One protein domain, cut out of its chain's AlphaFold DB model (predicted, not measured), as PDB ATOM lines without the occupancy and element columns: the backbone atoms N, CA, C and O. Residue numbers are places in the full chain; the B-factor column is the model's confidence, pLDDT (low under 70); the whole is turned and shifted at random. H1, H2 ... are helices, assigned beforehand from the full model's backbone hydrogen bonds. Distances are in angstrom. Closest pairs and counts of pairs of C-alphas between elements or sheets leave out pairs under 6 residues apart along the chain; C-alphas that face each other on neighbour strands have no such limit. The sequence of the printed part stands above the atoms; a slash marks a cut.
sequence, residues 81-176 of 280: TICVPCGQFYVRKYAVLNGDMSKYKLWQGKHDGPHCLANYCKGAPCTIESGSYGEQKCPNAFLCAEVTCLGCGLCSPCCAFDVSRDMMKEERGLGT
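What this domain is: This is residues 81 to 176 of the 280 residues of the protein "Hypothetical protein" of Chaetoceros debilis (UniProt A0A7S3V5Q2). Two helices, H1 and H3, lie side by side and run the same way, and H2 slants over the part of the pair near their first residues, so that the three make a small cluster. From it the long link between H1 and H2 reaches far out as a wide loop round Gly 123 and comes back. The printed part has 96 residues with three named helices, in the order H1, H2, H3, and no named strand; the class is all helix, though under half of the residues, 41, are in named elements. It is compact, with a radius of gyration of the C-alphas of 13.6 A, and spans 38 by 29 by 29 A.

How they stand to each other: H1, residues 84 to 96, touches H3, residues 155 to 172, at a shallow tilt of 19 degrees, the same way; the closest C-alphas are those of Pro 85 and Pro 157, 5.6 A apart. With residues 85 to 89 alone, H1 touches H2, residues 139 to 148, closest at the C-alphas of Pro 85 and Val 147, 5.0 A. These two form a helical hairpin, opposite ways at a tilt of 38 degrees, only just steep. H3, with residues 156 to 160 alone, touches H2 at a steep tilt of 55 degrees, opposite ways; the C-alphas of Val 147 and Pro 157 are closest, 4.4 A apart. The packing is mostly crossed, but only just: 1 of these 3 pairs is at a shallow tilt. Every O i to N i+4 pair is within hydrogen-bond range in H2 and H3, and 8 of 9 are in H1.

Where its parts are: H1 begins at C-alpha 84 (21.060, -3.083, 67.411) and is 16.0 A long. H2 is 14.2 A long. H3, 26.1 A long, ends at C-alpha 172 (-0.193, 3.144, 75.475).

The domain as a whole: The two C-alphas farthest apart, of Ile 82 and Gly 123, are 41.1 A apart. The printed part has no cut. The link from H1 to H2, 42 residues, is long; that from H2 to H3, 6 residues, is short. Mean pLDDT of the printed part is 72.8, and residues 107 to 134 and 150 to 155 are under 70.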
ATOM      1  N   THR A  81      19.516   0.527  63.733       90.44
ATOM      2  CA  THR A  81      19.920  -0.454  62.714       90.44
ATOM      3  C   THR A  81      21.423  -0.760  62.767       90.44
ATOM      4  O   THR A  81      21.808  -1.918  62.634       90.44
ATOM      5  N   ILE A  82      22.284   0.249  62.975       89.69
ATOM      6  CA  ILE A  82      23.755   0.099  62.962       89.69
ATOM      7  C   ILE A  82      24.260  -0.644  64.201       89.69
ATOM      8  O   ILE A  82      25.052  -1.578  64.078       89.69
ATOM      9  N   CYS A  83      23.819  -0.238  65.395       89.88
ATOM     10  CA  CYS A  83      24.129  -0.938  66.638       89.88
ATOM     11  C   CYS A  83      22.823  -1.377  67.289       89.88
ATOM     12  O   CYS A  83      22.305  -0.697  68.177       89.88
ATOM     13  N   VAL A  84      22.309  -2.535  66.870       88.56
ATOM     14  CA  VAL A  84      21.060  -3.083  67.411       88.56
ATOM     15  C   VAL A  84      21.094  -3.180  68.945       88.56
ATOM     16  O   VAL A  84      20.165  -2.665  69.562       88.56
ATOM     17  N   PRO A  85      22.152  -3.704  69.604       89.19
ATOM     18  CA  PRO A  85      22.208  -3.732  71.068       89.19
ATOM     19  C   PRO A  85      22.117  -2.343  71.715       89.19
ATOM     20  O   PRO A  85      21.368  -2.151  72.669       89.19
ATOM     21  N   CYS A  86      22.842  -1.356  71.175       89.62
ATOM     22  CA  CYS A  86      22.820   0.018  71.680       89.62
ATOM     23  C   CYS A  86      21.434   0.653  71.501       89.62
ATOM     24  O   CYS A  86      20.924   1.309  72.410       89.62
ATOM     25  N   GLY A  87      20.827   0.440  70.329       89.44
ATOM     26  CA  GLY A  87      19.479   0.892  70.010       89.44
ATOM     27  C   GLY A  87      18.455   0.303  70.971       89.44
ATOM     28  O   GLY A  87      17.693   1.053  71.571       89.44
ATOM     29  N   GLN A  88      18.498  -1.011  71.203       90.25
ATOM     30  CA  GLN A  88      17.575  -1.676  72.125       90.25
ATOM     31  C   GLN A  88      17.786  -1.259  73.578       90.25
ATOM     32  O   GLN A  88      16.808  -1.028  74.287       90.25
ATOM     33  N   PHE A  89      19.035  -1.060  74.011       90.25
ATOM     34  CA  PHE A  89      19.315  -0.487  75.328       90.25
ATOM     35  C   PHE A  89      18.643   0.882  75.483       90.25
ATOM     36  O   PHE A  89      17.953   1.139  76.471       90.25
ATOM     37  N   TYR A  90      18.834   1.759  74.493       91.56
ATOM     38  CA  TYR A  90      18.283   3.108  74.503       91.56
ATOM     39  C   TYR A  90      16.750   3.097  74.475       91.56
ATOM     40  O   TYR A  90      16.123   3.760  75.299       91.56
ATOM     41  N   VAL A  91      16.145   2.328  73.565       91.69
ATOM     42  CA  VAL A  91      14.686   2.200  73.430       91.69
ATOM     43  C   VAL A  91      14.081   1.696  74.732       91.69
ATOM     44  O   VAL A  91      13.191   2.347  75.276       91.69
ATOM     45  N   ARG A  92      14.598   0.592  75.284       89.50
ATOM     46  CA  ARG A  92      14.093   0.029  76.538       89.50
ATOM     47  C   ARG A  92      14.179   1.045  77.670       89.50
ATOM     48  O   ARG A  92      13.191   1.295  78.352       89.50
ATOM     49  N   LYS A  93      15.353   1.646  77.863       90.56
ATOM     50  CA  LYS A  93      15.601   2.547  78.987       90.56
ATOM     51  C   LYS A  93      14.807   3.844  78.883       90.56
ATOM     52  O   LYS A  93      14.238   4.272  79.879       90.56
ATOM     53  N   TYR A  94      14.791   4.479  77.716       89.75
ATOM     54  CA  TYR A  94      14.296   5.848  77.574       89.75
ATOM     55  C   TYR A  94      12.935   5.950  76.889       89.75
ATOM     56  O   TYR A  94      12.171   6.831  77.256       89.75
ATOM     57  N   ALA A  95      12.617   5.083  75.923       87.94
ATOM     58  CA  ALA A  95      11.337   5.145  75.208       87.94
ATOM     59  C   ALA A  95      10.235   4.296  75.861       87.94
ATOM     60  O   ALA A  95       9.064   4.656  75.775       87.94
ATOM     61  N   VAL A  96      10.603   3.179  76.500       88.56
ATOM     62  CA  VAL A  96       9.653   2.292  77.193       88.56
ATOM     63  C   VAL A  96       9.591   2.622  78.681       88.56
ATOM     64  O   VAL A  96       8.532   2.939  79.199       88.56
ATOM     65  N   LEU A  97      10.730   2.603  79.375       87.50
ATOM     66  CA  LEU A  97      10.766   2.786  80.831       87.50
ATOM     67  C   LEU A  97      10.834   4.255  81.279       87.50
ATOM     68  O   LEU A  97      10.857   4.519  82.478       87.50
ATOM     69  N   ASN A  98      10.892   5.221  80.355       87.38
ATOM     70  CA  ASN A  98      11.003   6.659  80.655       87.38
ATOM     71  C   ASN A  98      12.155   7.008  81.624       87.38
ATOM     72  O   ASN A  98      12.055   7.924  82.435       87.38
ATOM     73  N   GLY A  99      13.249   6.245  81.581       85.06
ATOM     74  CA  GLY A  99      14.393   6.372  82.485       85.06
ATOM     75  C   GLY A  99      14.205   5.736  83.869       85.06
ATOM     76  O   GLY A  99      15.192   5.595  84.596       85.06
ATOM     77  N   ASP A 100      12.993   5.303  84.226       86.31
ATOM     78  CA  ASP A 100      12.686   4.648  85.496       86.31
ATOM     79  C   ASP A 100      13.031   3.152  85.448       86.31
ATOM     80  O   ASP A 100      12.209   2.272  85.184       86.31
ATOM     81  N   MET A 101      14.297   2.861  85.741       85.00
ATOM     82  CA  MET A 101      14.817   1.495  85.774       85.00
ATOM     83  C   MET A 101      14.309   0.667  86.965       85.00
ATOM     84  O   MET A 101      14.613  -0.522  87.016       85.00
ATOM     85  N   SER A 102      13.539   1.234  87.905       81.44
ATOM     86  CA  SER A 102      12.905   0.438  88.972       81.44
ATOM     87  C   SER A 102      11.797  -0.478  88.436       81.44
ATOM     88  O   SER A 102      11.519  -1.525  89.017       81.44
ATOM     89  N   LYS A 103      11.220  -0.115  87.284       78.00
ATOM     90  CA  LYS A 103      10.206  -0.891  86.559       78.00
ATOM     91  C   LYS A 103      10.804  -1.920  85.605       78.00
ATOM     92  O   LYS A 103      10.064  -2.663  84.961       78.00
ATOM     93  N   TYR A 104      12.131  -1.950  85.475       80.38
ATOM     94  CA  TYR A 104      12.795  -2.894  84.593       80.38
ATOM     95  C   TYR A 104      12.531  -4.326  85.056       80.38
ATOM     96  O   TYR A 104      12.786  -4.691  86.204       80.38
ATOM     97  N   LYS A 105      12.059  -5.133  84.111       73.00
ATOM     98  CA  LYS A 105      11.982  -6.583  84.214       73.00
ATOM     99  C   LYS A 105      12.724  -7.180  83.032       73.00
ATOM    100  O   LYS A 105      12.587  -6.674  81.906       73.00
ATOM    101  N   LEU A 106      13.486  -8.236  83.303       73.69
ATOM    102  CA  LEU A 106      14.192  -8.995  82.278       73.69
ATOM    103  C   LEU A 106      13.192  -9.565  81.257       73.69
ATOM    104  O   LEU A 106      12.096  -9.975  81.637       73.69
ATOM    105  N   TRP A 107      13.563  -9.627  79.977       68.50
ATOM    106  CA  TRP A 107      12.706 -10.151  78.898       68.50
ATOM    107  C   TRP A 107      12.089 -11.533  79.165       68.50
ATOM    108  O   TRP A 107      10.945 -11.773  78.787       68.50
ATOM    109  N   GLN A 108      12.800 -12.425  79.866       59.62
ATOM    110  CA  GLN A 108      12.265 -13.736  80.265       59.62
ATOM    111  C   GLN A 108      11.034 -13.613  81.181       59.62
ATOM    112  O   GLN A 108      10.182 -14.491  81.179       59.62
ATOM    113  N   GLY A 109      10.920 -12.499  81.905       50.38
ATOM    114  CA  GLY A 109       9.846 -12.194  82.839       50.38
ATOM    115  C   GLY A 109       8.599 -11.534  82.241       50.38
ATOM    116  O   GLY A 109       7.607 -11.381  82.946       50.38
ATOM    117  N   LYS A 110       8.608 -11.116  80.963       48.75
ATOM    118  CA  LYS A 110       7.361 -10.716  80.273       48.75
ATOM    119  C   LYS A 110       6.590 -11.935  79.752       48.75
ATOM    120  O   LYS A 110       5.367 -11.909  79.676       48.75
ATOM    121  N   HIS A 111       7.307 -13.012  79.444       50.16
ATOM    122  CA  HIS A 111       6.743 -14.298  79.054       50.16
ATOM    123  C   HIS A 111       6.881 -15.323  80.185       50.16
ATOM    124  O   HIS A 111       7.288 -16.445  79.888       50.16
ATOM    125  N   ASP A 112       6.591 -14.943  81.444       44.28
ATOM    126  CA  ASP A 112       6.585 -15.850  82.607       44.28
ATOM    127  C   ASP A 112       5.964 -17.199  82.187       44.28
ATOM    128  O   ASP A 112       4.756 -17.320  81.972       44.28
ATOM    129  N   GLY A 113       6.816 -18.198  81.937       43.84
ATOM    130  CA  GLY A 113       6.397 -19.384  81.202       43.84
ATOM    131  C   GLY A 113       7.546 -20.245  80.659       43.84
ATOM    132  O   GLY A 113       8.666 -19.777  80.439       43.84
ATOM    133  N   PRO A 114       7.296 -21.546  80.437       39.03
ATOM    134  CA  PRO A 114       8.317 -22.573  80.250       39.03
ATOM    135  C   PRO A 114       8.867 -22.617  78.813       39.03
ATOM    136  O   PRO A 114       8.890 -23.679  78.192       39.03
ATOM    137  N   HIS A 115       9.309 -21.493  78.242       43.66
ATOM    138  CA  HIS A 115       9.494 -21.416  76.785       43.66
ATOM    139  C   HIS A 115      10.919 -21.432  76.243       43.66
ATOM    140  O   HIS A 115      11.072 -21.545  75.032       43.66
ATOM    141  N   CYS A 116      11.962 -21.451  77.078       42.41
ATOM    142  CA  CYS A 116      13.310 -21.655  76.533       42.41
ATOM    143  C   CYS A 116      13.763 -23.130  76.554       42.41
ATOM    144  O   CYS A 116      14.421 -23.565  75.617       42.41
ATOM    145  N   LEU A 117      13.349 -23.938  77.546       38.12
ATOM    146  CA  LEU A 117      13.705 -25.375  77.636       38.12
ATOM    147  C   LEU A 117      12.662 -26.274  78.335       38.12
ATOM    148  O   LEU A 117      12.756 -27.499  78.263       38.12
ATOM    149  N   ALA A 118      11.658 -25.714  79.010       37.72
ATOM    150  CA  ALA A 118      10.786 -26.497  79.886       37.72
ATOM    151  C   ALA A 118       9.677 -27.279  79.146       37.72
ATOM    152  O   ALA A 118       9.222 -28.303  79.652       37.72
ATOM    153  N   ASN A 119       9.347 -26.932  77.895       38.91
ATOM    154  CA  ASN A 119       8.537 -27.807  77.028       38.91
ATOM    155  C   ASN A 119       9.199 -29.173  76.749       38.91
ATOM    156  O   ASN A 119       8.493 -30.159  76.548       38.91
ATOM    157  N   TYR A 120      10.535 -29.253  76.779       41.38
ATOM    158  CA  TYR A 120      11.283 -30.503  76.585       41.38
ATOM    159  C   TYR A 120      11.556 -31.258  77.895       41.38
ATOM    160  O   TYR A 120      12.031 -32.393  77.866       41.38
ATOM    161  N   CYS A 121      11.229 -30.666  79.047       38.69
ATOM    162  CA  CYS A 121      11.407 -31.284  80.357       38.69
ATOM    163  C   CYS A 121      10.293 -30.834  81.312       38.69
ATOM    164  O   CYS A 121      10.450 -29.873  82.070       38.69
ATOM    165  N   LYS A 122       9.167 -31.563  81.291       40.03
ATOM    166  CA  LYS A 122       8.079 -31.460  82.280       40.03
ATOM    167  C   LYS A 122       8.600 -31.900  83.657       40.03
ATOM    168  O   LYS A 122       8.413 -33.041  84.058       40.03
ATOM    169  N   GLY A 123       9.334 -31.018  84.331       43.00
ATOM    170  CA  GLY A 123      10.022 -31.301  85.594       43.00
ATOM    171  C   GLY A 123      11.311 -30.502  85.819       43.00
ATOM    172  O   GLY A 123      11.872 -30.579  86.908       43.00
ATOM    173  N   ALA A 124      11.790 -29.729  84.835       44.03
ATOM    174  CA  ALA A 124      12.928 -28.838  85.055       44.03
ATOM    175  C   ALA A 124      12.536 -27.687  86.012       44.03
ATOM    176  O   ALA A 124      11.536 -27.012  85.755       44.03
ATOM    177  N   PRO A 125      13.316 -27.413  87.078       41.59
ATOM    178  CA  PRO A 125      13.043 -26.373  88.076       41.59
ATOM    179  C   PRO A 125      13.428 -24.979  87.551       41.59
ATOM    180  O   PRO A 125      14.129 -24.217  88.207       41.59
ATOM    181  N   CYS A 126      13.039 -24.664  86.318       47.28
ATOM    182  CA  CYS A 126      13.329 -23.390  85.665       47.28
ATOM    183  C   CYS A 126      12.026 -22.633  85.402       47.28
ATOM    184  O   CYS A 126      11.741 -22.234  84.276       47.28
ATOM    185  N   THR A 127      11.215 -22.447  86.443       47.19
ATOM    186  CA  THR A 127      10.294 -21.308  86.506       47.19
ATOM    187  C   THR A 127      11.135 -20.079  86.825       47.19
ATOM    188  O   THR A 127      11.513 -19.833  87.966       47.19
ATOM    189  N   ILE A 128      11.529 -19.377  85.768       52.69
ATOM    190  CA  ILE A 128      12.253 -18.111  85.837       52.69
ATOM    191  C   ILE A 128      11.203 -17.043  86.153       52.69
ATOM    192  O   ILE A 128      10.478 -16.632  85.258       52.69
ATOM    193  N   GLU A 129      11.077 -16.646  87.419       52.53
ATOM    194  CA  GLU A 129      10.164 -15.566  87.817       52.53
ATOM    195  C   GLU A 129      10.817 -14.198  87.576       52.53
ATOM    196  O   GLU A 129      11.973 -13.972  87.957       52.53
ATOM    197  N   SER A 130      10.079 -13.267  86.965       52.62
ATOM    198  CA  SER A 130      10.533 -11.878  86.799       52.62
ATOM    199  C   SER A 130      10.985 -11.243  88.132       52.62
ATOM    200  O   SER A 130      10.315 -11.367  89.156       52.62
ATOM    201  N   GLY A 131      12.134 -10.554  88.154       56.16
ATOM    202  CA  GLY A 131      12.671  -9.911  89.364       56.16
ATOM    203  C   GLY A 131      13.521 -10.800  90.284       56.16
ATOM    204  O   GLY A 131      14.108 -10.282  91.239       56.16
ATOM    205  N   SER A 132      13.634 -12.103  90.010       59.19
ATOM    206  CA  SER A 132      14.310 -13.067  90.898       59.19
ATOM    207  C   SER A 132      15.842 -13.114  90.766       59.19
ATOM    208  O   SER A 132      16.517 -13.579  91.686       59.19
ATOM    209  N   TYR A 133      16.429 -12.566  89.692       61.75
ATOM    210  CA  TYR A 133      17.881 -12.639  89.432       61.75
ATOM    211  C   TYR A 133      18.697 -11.508  90.070       61.75
ATOM    212  O   TYR A 133      19.897 -11.381  89.833       61.75
ATOM    213  N   GLY A 134      18.069 -10.665  90.892       64.94
ATOM    214  CA  GLY A 134      18.719  -9.475  91.442       64.94
ATOM    215  C   GLY A 134      18.781  -8.305  90.457       64.94
ATOM    216  O   GLY A 134      19.468  -7.318  90.732       64.94
ATOM    217  N   GLU A 135      18.020  -8.359  89.359       73.19
ATOM    218  CA  GLU A 135      17.844  -7.241  88.423       73.19
ATOM    219  C   GLU A 135      17.336  -5.965  89.112       73.19
ATOM    220  O   GLU A 135      17.722  -4.873  88.712       73.19
ATOM    221  N   GLN A 136      16.604  -6.082  90.226       72.69
ATOM    222  CA  GLN A 136      16.206  -4.944  91.069       72.69
ATOM    223  C   GLN A 136      17.401  -4.198  91.692       72.69
ATOM    224  O   GLN A 136      17.320  -2.998  91.944       72.69
ATOM    225  N   LYS A 137      18.524  -4.887  91.942       80.00
ATOM    226  CA  LYS A 137      19.734  -4.290  92.532       80.00
ATOM    227  C   LYS A 137      20.620  -3.621  91.482       80.00
ATOM    228  O   LYS A 137      21.315  -2.661  91.801       80.00
ATOM    229  N   CYS A 138      20.639  -4.136  90.249       83.31
ATOM    230  CA  CYS A 138      21.527  -3.671  89.175       83.31
ATOM    231  C   CYS A 138      20.840  -3.677  87.790       83.31
ATOM    232  O   CYS A 138      21.343  -4.304  86.854       83.31
ATOM    233  N   PRO A 139      19.729  -2.941  87.601       84.81
ATOM    234  CA  PRO A 139      18.876  -3.087  86.415       84.81
ATOM    235  C   PRO A 139      19.572  -2.687  85.106       84.81
ATOM    236  O   PRO A 139      19.334  -3.282  84.063       84.81
ATOM    237  N   ASN A 140      20.505  -1.727  85.144       85.94
ATOM    238  CA  ASN A 140      21.276  -1.335  83.956       85.94
ATOM    239  C   ASN A 140      22.247  -2.430  83.484       85.94
ATOM    240  O   ASN A 140      22.444  -2.584  82.281       85.94
ATOM    241  N   ALA A 141      22.859  -3.175  84.412       85.75
ATOM    242  CA  ALA A 141      23.780  -4.254  84.062       85.75
ATOM    243  C   ALA A 141      23.018  -5.424  83.430       85.75
ATOM    244  O   ALA A 141      23.448  -5.956  82.410       85.75
ATOM    245  N   PHE A 142      21.849  -5.754  83.986       85.12
ATOM    246  CA  PHE A 142      20.964  -6.774  83.429       85.12
ATOM    247  C   PHE A 142      20.397  -6.373  82.070       85.12
ATOM    248  O   PHE A 142      20.464  -7.178  81.147       85.12
ATOM    249  N   LEU A 143      19.964  -5.121  81.895       85.38
ATOM    250  CA  LEU A 143      19.543  -4.632  80.583       85.38
ATOM    251  C   LEU A 143      20.688  -4.696  79.559       85.38
ATOM    252  O   LEU A 143      20.481  -5.110  78.422       85.38
ATOM    253  N   CYS A 144      21.907  -4.315  79.950       86.25
ATOM    254  CA  CYS A 144      23.073  -4.426  79.077       86.25
ATOM    255  C   CYS A 144      23.337  -5.887  78.684       86.25
ATOM    256  O   CYS A 144      23.521  -6.175  77.502       86.25
ATOM    257  N   ALA A 145      23.290  -6.813  79.643       82.44
ATOM    258  CA  ALA A 145      23.448  -8.238  79.382       82.44
ATOM    259  C   ALA A 145      22.324  -8.784  78.482       82.44
ATOM    260  O   ALA A 145      22.597  -9.536  77.551       82.44
ATOM    261  N   GLU A 146      21.078  -8.363  78.694       80.44
ATOM    262  CA  GLU A 146      19.910  -8.738  77.890       80.44
ATOM    263  C   GLU A 146      20.055  -8.348  76.420       80.44
ATOM    264  O   GLU A 146      19.752  -9.150  75.541       80.44
ATOM    265  N   VAL A 147      20.549  -7.149  76.127       82.62
ATOM    266  CA  VAL A 147      20.661  -6.697  74.732       82.62
ATOM    267  C   VAL A 147      21.941  -7.181  74.044       82.62
ATOM    268  O   VAL A 147      22.030  -7.090  72.820       82.62
ATOM    269  N   THR A 148      22.929  -7.690  74.793       79.31
ATOM    270  CA  THR A 148      24.250  -8.075  74.252       79.31
ATOM    271  C   THR A 148      24.575  -9.569  74.319       79.31
ATOM    272  O   THR A 148      25.169 -10.080  73.373       79.31
ATOM    273  N   CYS A 149      24.244 -10.256  75.417       71.06
ATOM    274  CA  CYS A 149      24.887 -11.526  75.783       71.06
ATOM    275  C   CYS A 149      23.941 -12.631  76.280       71.06
ATOM    276  O   CYS A 149      24.334 -13.795  76.254       71.06
ATOM    277  N   LEU A 150      22.741 -12.314  76.780       62.12
ATOM    278  CA  LEU A 150      21.854 -13.319  77.396       62.12
ATOM    279  C   LEU A 150      21.129 -14.216  76.378       62.12
ATOM    280  O   LEU A 150      20.570 -15.243  76.757       62.12
ATOM    281  N   GLY A 151      21.162 -13.866  75.096       57.38
ATOM    282  CA  GLY A 151      20.807 -14.730  73.975       57.38
ATOM    283  C   GLY A 151      22.031 -15.067  73.121       57.38
ATOM    284  O   GLY A 151      23.021 -14.337  73.108       57.38
ATOM    285  N   CYS A 152      21.962 -16.162  72.361       53.72
ATOM    286  CA  CYS A 152      23.004 -16.539  71.403       53.72
ATOM    287  C   CYS A 152      23.149 -15.474  70.293       53.72
ATOM    288  O   CYS A 152      22.462 -15.523  69.272       53.72
ATOM    289  N   GLY A 153      24.034 -14.492  70.490       66.62
ATOM    290  CA  GLY A 153      24.329 -13.435  69.520       66.62
ATOM    291  C   GLY A 153      23.118 -12.547  69.209       66.62
ATOM    292  O   GLY A 153      22.518 -11.958  70.104       66.62
ATOM    293  N   LEU A 154      22.741 -12.460  67.927       67.00
ATOM    294  CA  LEU A 154      21.637 -11.620  67.431       67.00
ATOM    295  C   LEU A 154      20.257 -11.988  68.000       67.00
ATOM    296  O   LEU A 154      19.346 -11.167  67.937       67.00
ATOM    297  N   CYS A 155      20.095 -13.174  68.593       69.81
ATOM    298  CA  CYS A 155      18.860 -13.551  69.280       69.81
ATOM    299  C   CYS A 155      18.594 -12.676  70.516       69.81
ATOM    300  O   CYS A 155      17.446 -12.330  70.770       69.81
ATOM    301  N   SER A 156      19.647 -12.262  71.234       75.88
ATOM    302  CA  SER A 156      19.549 -11.448  72.457       75.88
ATOM    303  C   SER A 156      18.818 -10.114  72.226       75.88
ATOM    304  O   SER A 156      17.770  -9.892  72.835       75.88
ATOM    305  N   PRO A 157      19.274  -9.241  71.301       80.56
ATOM    306  CA  PRO A 157      18.587  -7.981  71.043       80.56
ATOM    307  C   PRO A 157      17.204  -8.160  70.404       80.56
ATOM    308  O   PRO A 157      16.361  -7.285  70.570       80.56
ATOM    309  N   CYS A 158      16.952  -9.258  69.682       82.06
ATOM    310  CA  CYS A 158      15.625  -9.539  69.126       82.06
ATOM    311  C   CYS A 158      14.603  -9.790  70.240       82.06
ATOM    312  O   CYS A 158      13.558  -9.155  70.251       82.06
ATOM    313  N   CYS A 159      14.930 -10.650  71.208       79.88
ATOM    314  CA  CYS A 159      14.045 -10.928  72.341       79.88
ATOM    315  C   CYS A 159      13.800  -9.677  73.200       79.88
ATOM    316  O   CYS A 159      12.670  -9.414  73.609       79.88
ATOM    317  N   ALA A 160      14.845  -8.876  73.429       82.50
ATOM    318  CA  ALA A 160      14.727  -7.607  74.144       82.50
ATOM    319  C   ALA A 160      13.821  -6.602  73.408       82.50
ATOM    320  O   ALA A 160      13.043  -5.873  74.031       82.50
ATOM    321  N   PHE A 161      13.916  -6.562  72.075       88.88
ATOM    322  CA  PHE A 161      13.066  -5.724  71.236       88.88
ATOM    323  C   PHE A 161      11.602  -6.154  71.294       88.88
ATOM    324  O   PHE A 161      10.760  -5.298  71.545       88.88
ATOM    325  N   ASP A 162      11.308  -7.446  71.126       87.00
ATOM    326  CA  ASP A 162       9.935  -7.970  71.115       87.00
ATOM    327  C   ASP A 162       9.216  -7.587  72.430       87.00
ATOM    328  O   ASP A 162       8.158  -6.955  72.426       87.00
ATOM    329  N   VAL A 163       9.882  -7.784  73.576       83.81
ATOM    330  CA  VAL A 163       9.363  -7.376  74.893       83.81
ATOM    331  C   VAL A 163       9.188  -5.859  75.018       83.81
ATOM    332  O   VAL A 163       8.205  -5.385  75.597       83.81
ATOM    333  N   SER A 164      10.136  -5.076  74.500       89.38
ATOM    334  CA  SER A 164      10.050  -3.608  74.496       89.38
ATOM    335  C   SER A 164       8.867  -3.112  73.679       89.38
ATOM    336  O   SER A 164       8.138  -2.224  74.127       89.38
ATOM    337  N   ARG A 165       8.679  -3.697  72.498       90.31
ATOM    338  CA  ARG A 165       7.616  -3.362  71.561       90.31
ATOM    339  C   ARG A 165       6.252  -3.651  72.173       90.31
ATOM    340  O   ARG A 165       5.405  -2.758  72.192       90.31
ATOM    341  N   ASP A 166       6.081  -4.836  72.747       87.31
ATOM    342  CA  ASP A 166       4.817  -5.234  73.357       87.31
ATOM    343  C   ASP A 166       4.494  -4.399  74.597       87.31
ATOM    344  O   ASP A 166       3.347  -4.016  74.798       87.31
ATOM    345  N   MET A 167       5.487  -4.096  75.449       86.06
ATOM    346  CA  MET A 167       5.239  -3.263  76.637       86.06
ATOM    347  C   MET A 167       4.761  -1.873  76.248       86.06
ATOM    348  O   MET A 167       3.814  -1.361  76.833       86.06
ATOM    349  N   MET A 168       5.373  -1.284  75.223       87.81
ATOM    350  CA  MET A 168       4.946   0.022  74.748       87.81
ATOM    351  C   MET A 168       3.538  -0.007  74.150       87.81
ATOM    352  O   MET A 168       2.780   0.940  74.354       87.81
ATOM    353  N   LYS A 169       3.181  -1.079  73.429       88.31
ATOM    354  CA  LYS A 169       1.824  -1.263  72.902       88.31
ATOM    355  C   LYS A 169       0.793  -1.364  74.022       88.31
ATOM    356  O   LYS A 169      -0.203  -0.651  73.982       88.31
ATOM    357  N   GLU A 170       1.058  -2.188  75.032       85.81
ATOM    358  CA  GLU A 170       0.169  -2.380  76.183       85.81
ATOM    359  C   GLU A 170      -0.006  -1.098  77.003       85.81
ATOM    360  O   GLU A 170      -1.135  -0.682  77.255       85.81
ATOM    361  N   GLU A 171       1.091  -0.437  77.383       84.12
ATOM    362  CA  GLU A 171       1.046   0.757  78.240       84.12
ATOM    363  C   GLU A 171       0.339   1.945  77.578       84.12
ATOM    364  O   GLU A 171      -0.210   2.802  78.272       84.12
ATOM    365  N   ARG A 172       0.350   2.013  76.242       83.56
ATOM    366  CA  ARG A 172      -0.193   3.144  75.475       83.56
ATOM    367  C   ARG A 172      -1.442   2.811  74.665       83.56
ATOM    368  O   ARG A 172      -1.948   3.689  73.973       83.56
ATOM    369  N   GLY A 173      -1.928   1.572  74.727       85.00
ATOM    370  CA  GLY A 173      -3.065   1.119  73.924       85.00
ATOM    371  C   GLY A 173      -2.816   1.208  72.414       85.00
ATOM    372  O   GLY A 173      -3.723   1.567  71.667       85.00
ATOM    373  N   LEU A 174      -1.588   0.931  71.964       86.44
ATOM    374  CA  LEU A 174      -1.216   1.002  70.547       86.44
ATOM    375  C   LEU A 174      -1.488  -0.332  69.851       86.44
ATOM    376  O   LEU A 174      -1.215  -1.406  70.389       86.44
ATOM    377  N   GLY A 175      -1.978  -0.254  68.619       87.19
ATOM    378  CA  GLY A 175      -2.157  -1.405  67.744       87.19
ATOM    379  C   GLY A 175      -0.875  -1.802  67.007       87.19
ATOM    380  O   GLY A 175       0.184  -1.178  67.124       87.19
ATOM    381  N   THR A 176      -0.977  -2.849  66.194       88.31
ATOM    382  CA  THR A 176       0.105  -3.277  65.296       88.31
ATOM    383  C   THR A 176       0.114  -2.417  64.033       88.31
ATOM    384  O   THR A 176      -0.931  -2.170  63.429       88.31
TER     385      THR A 176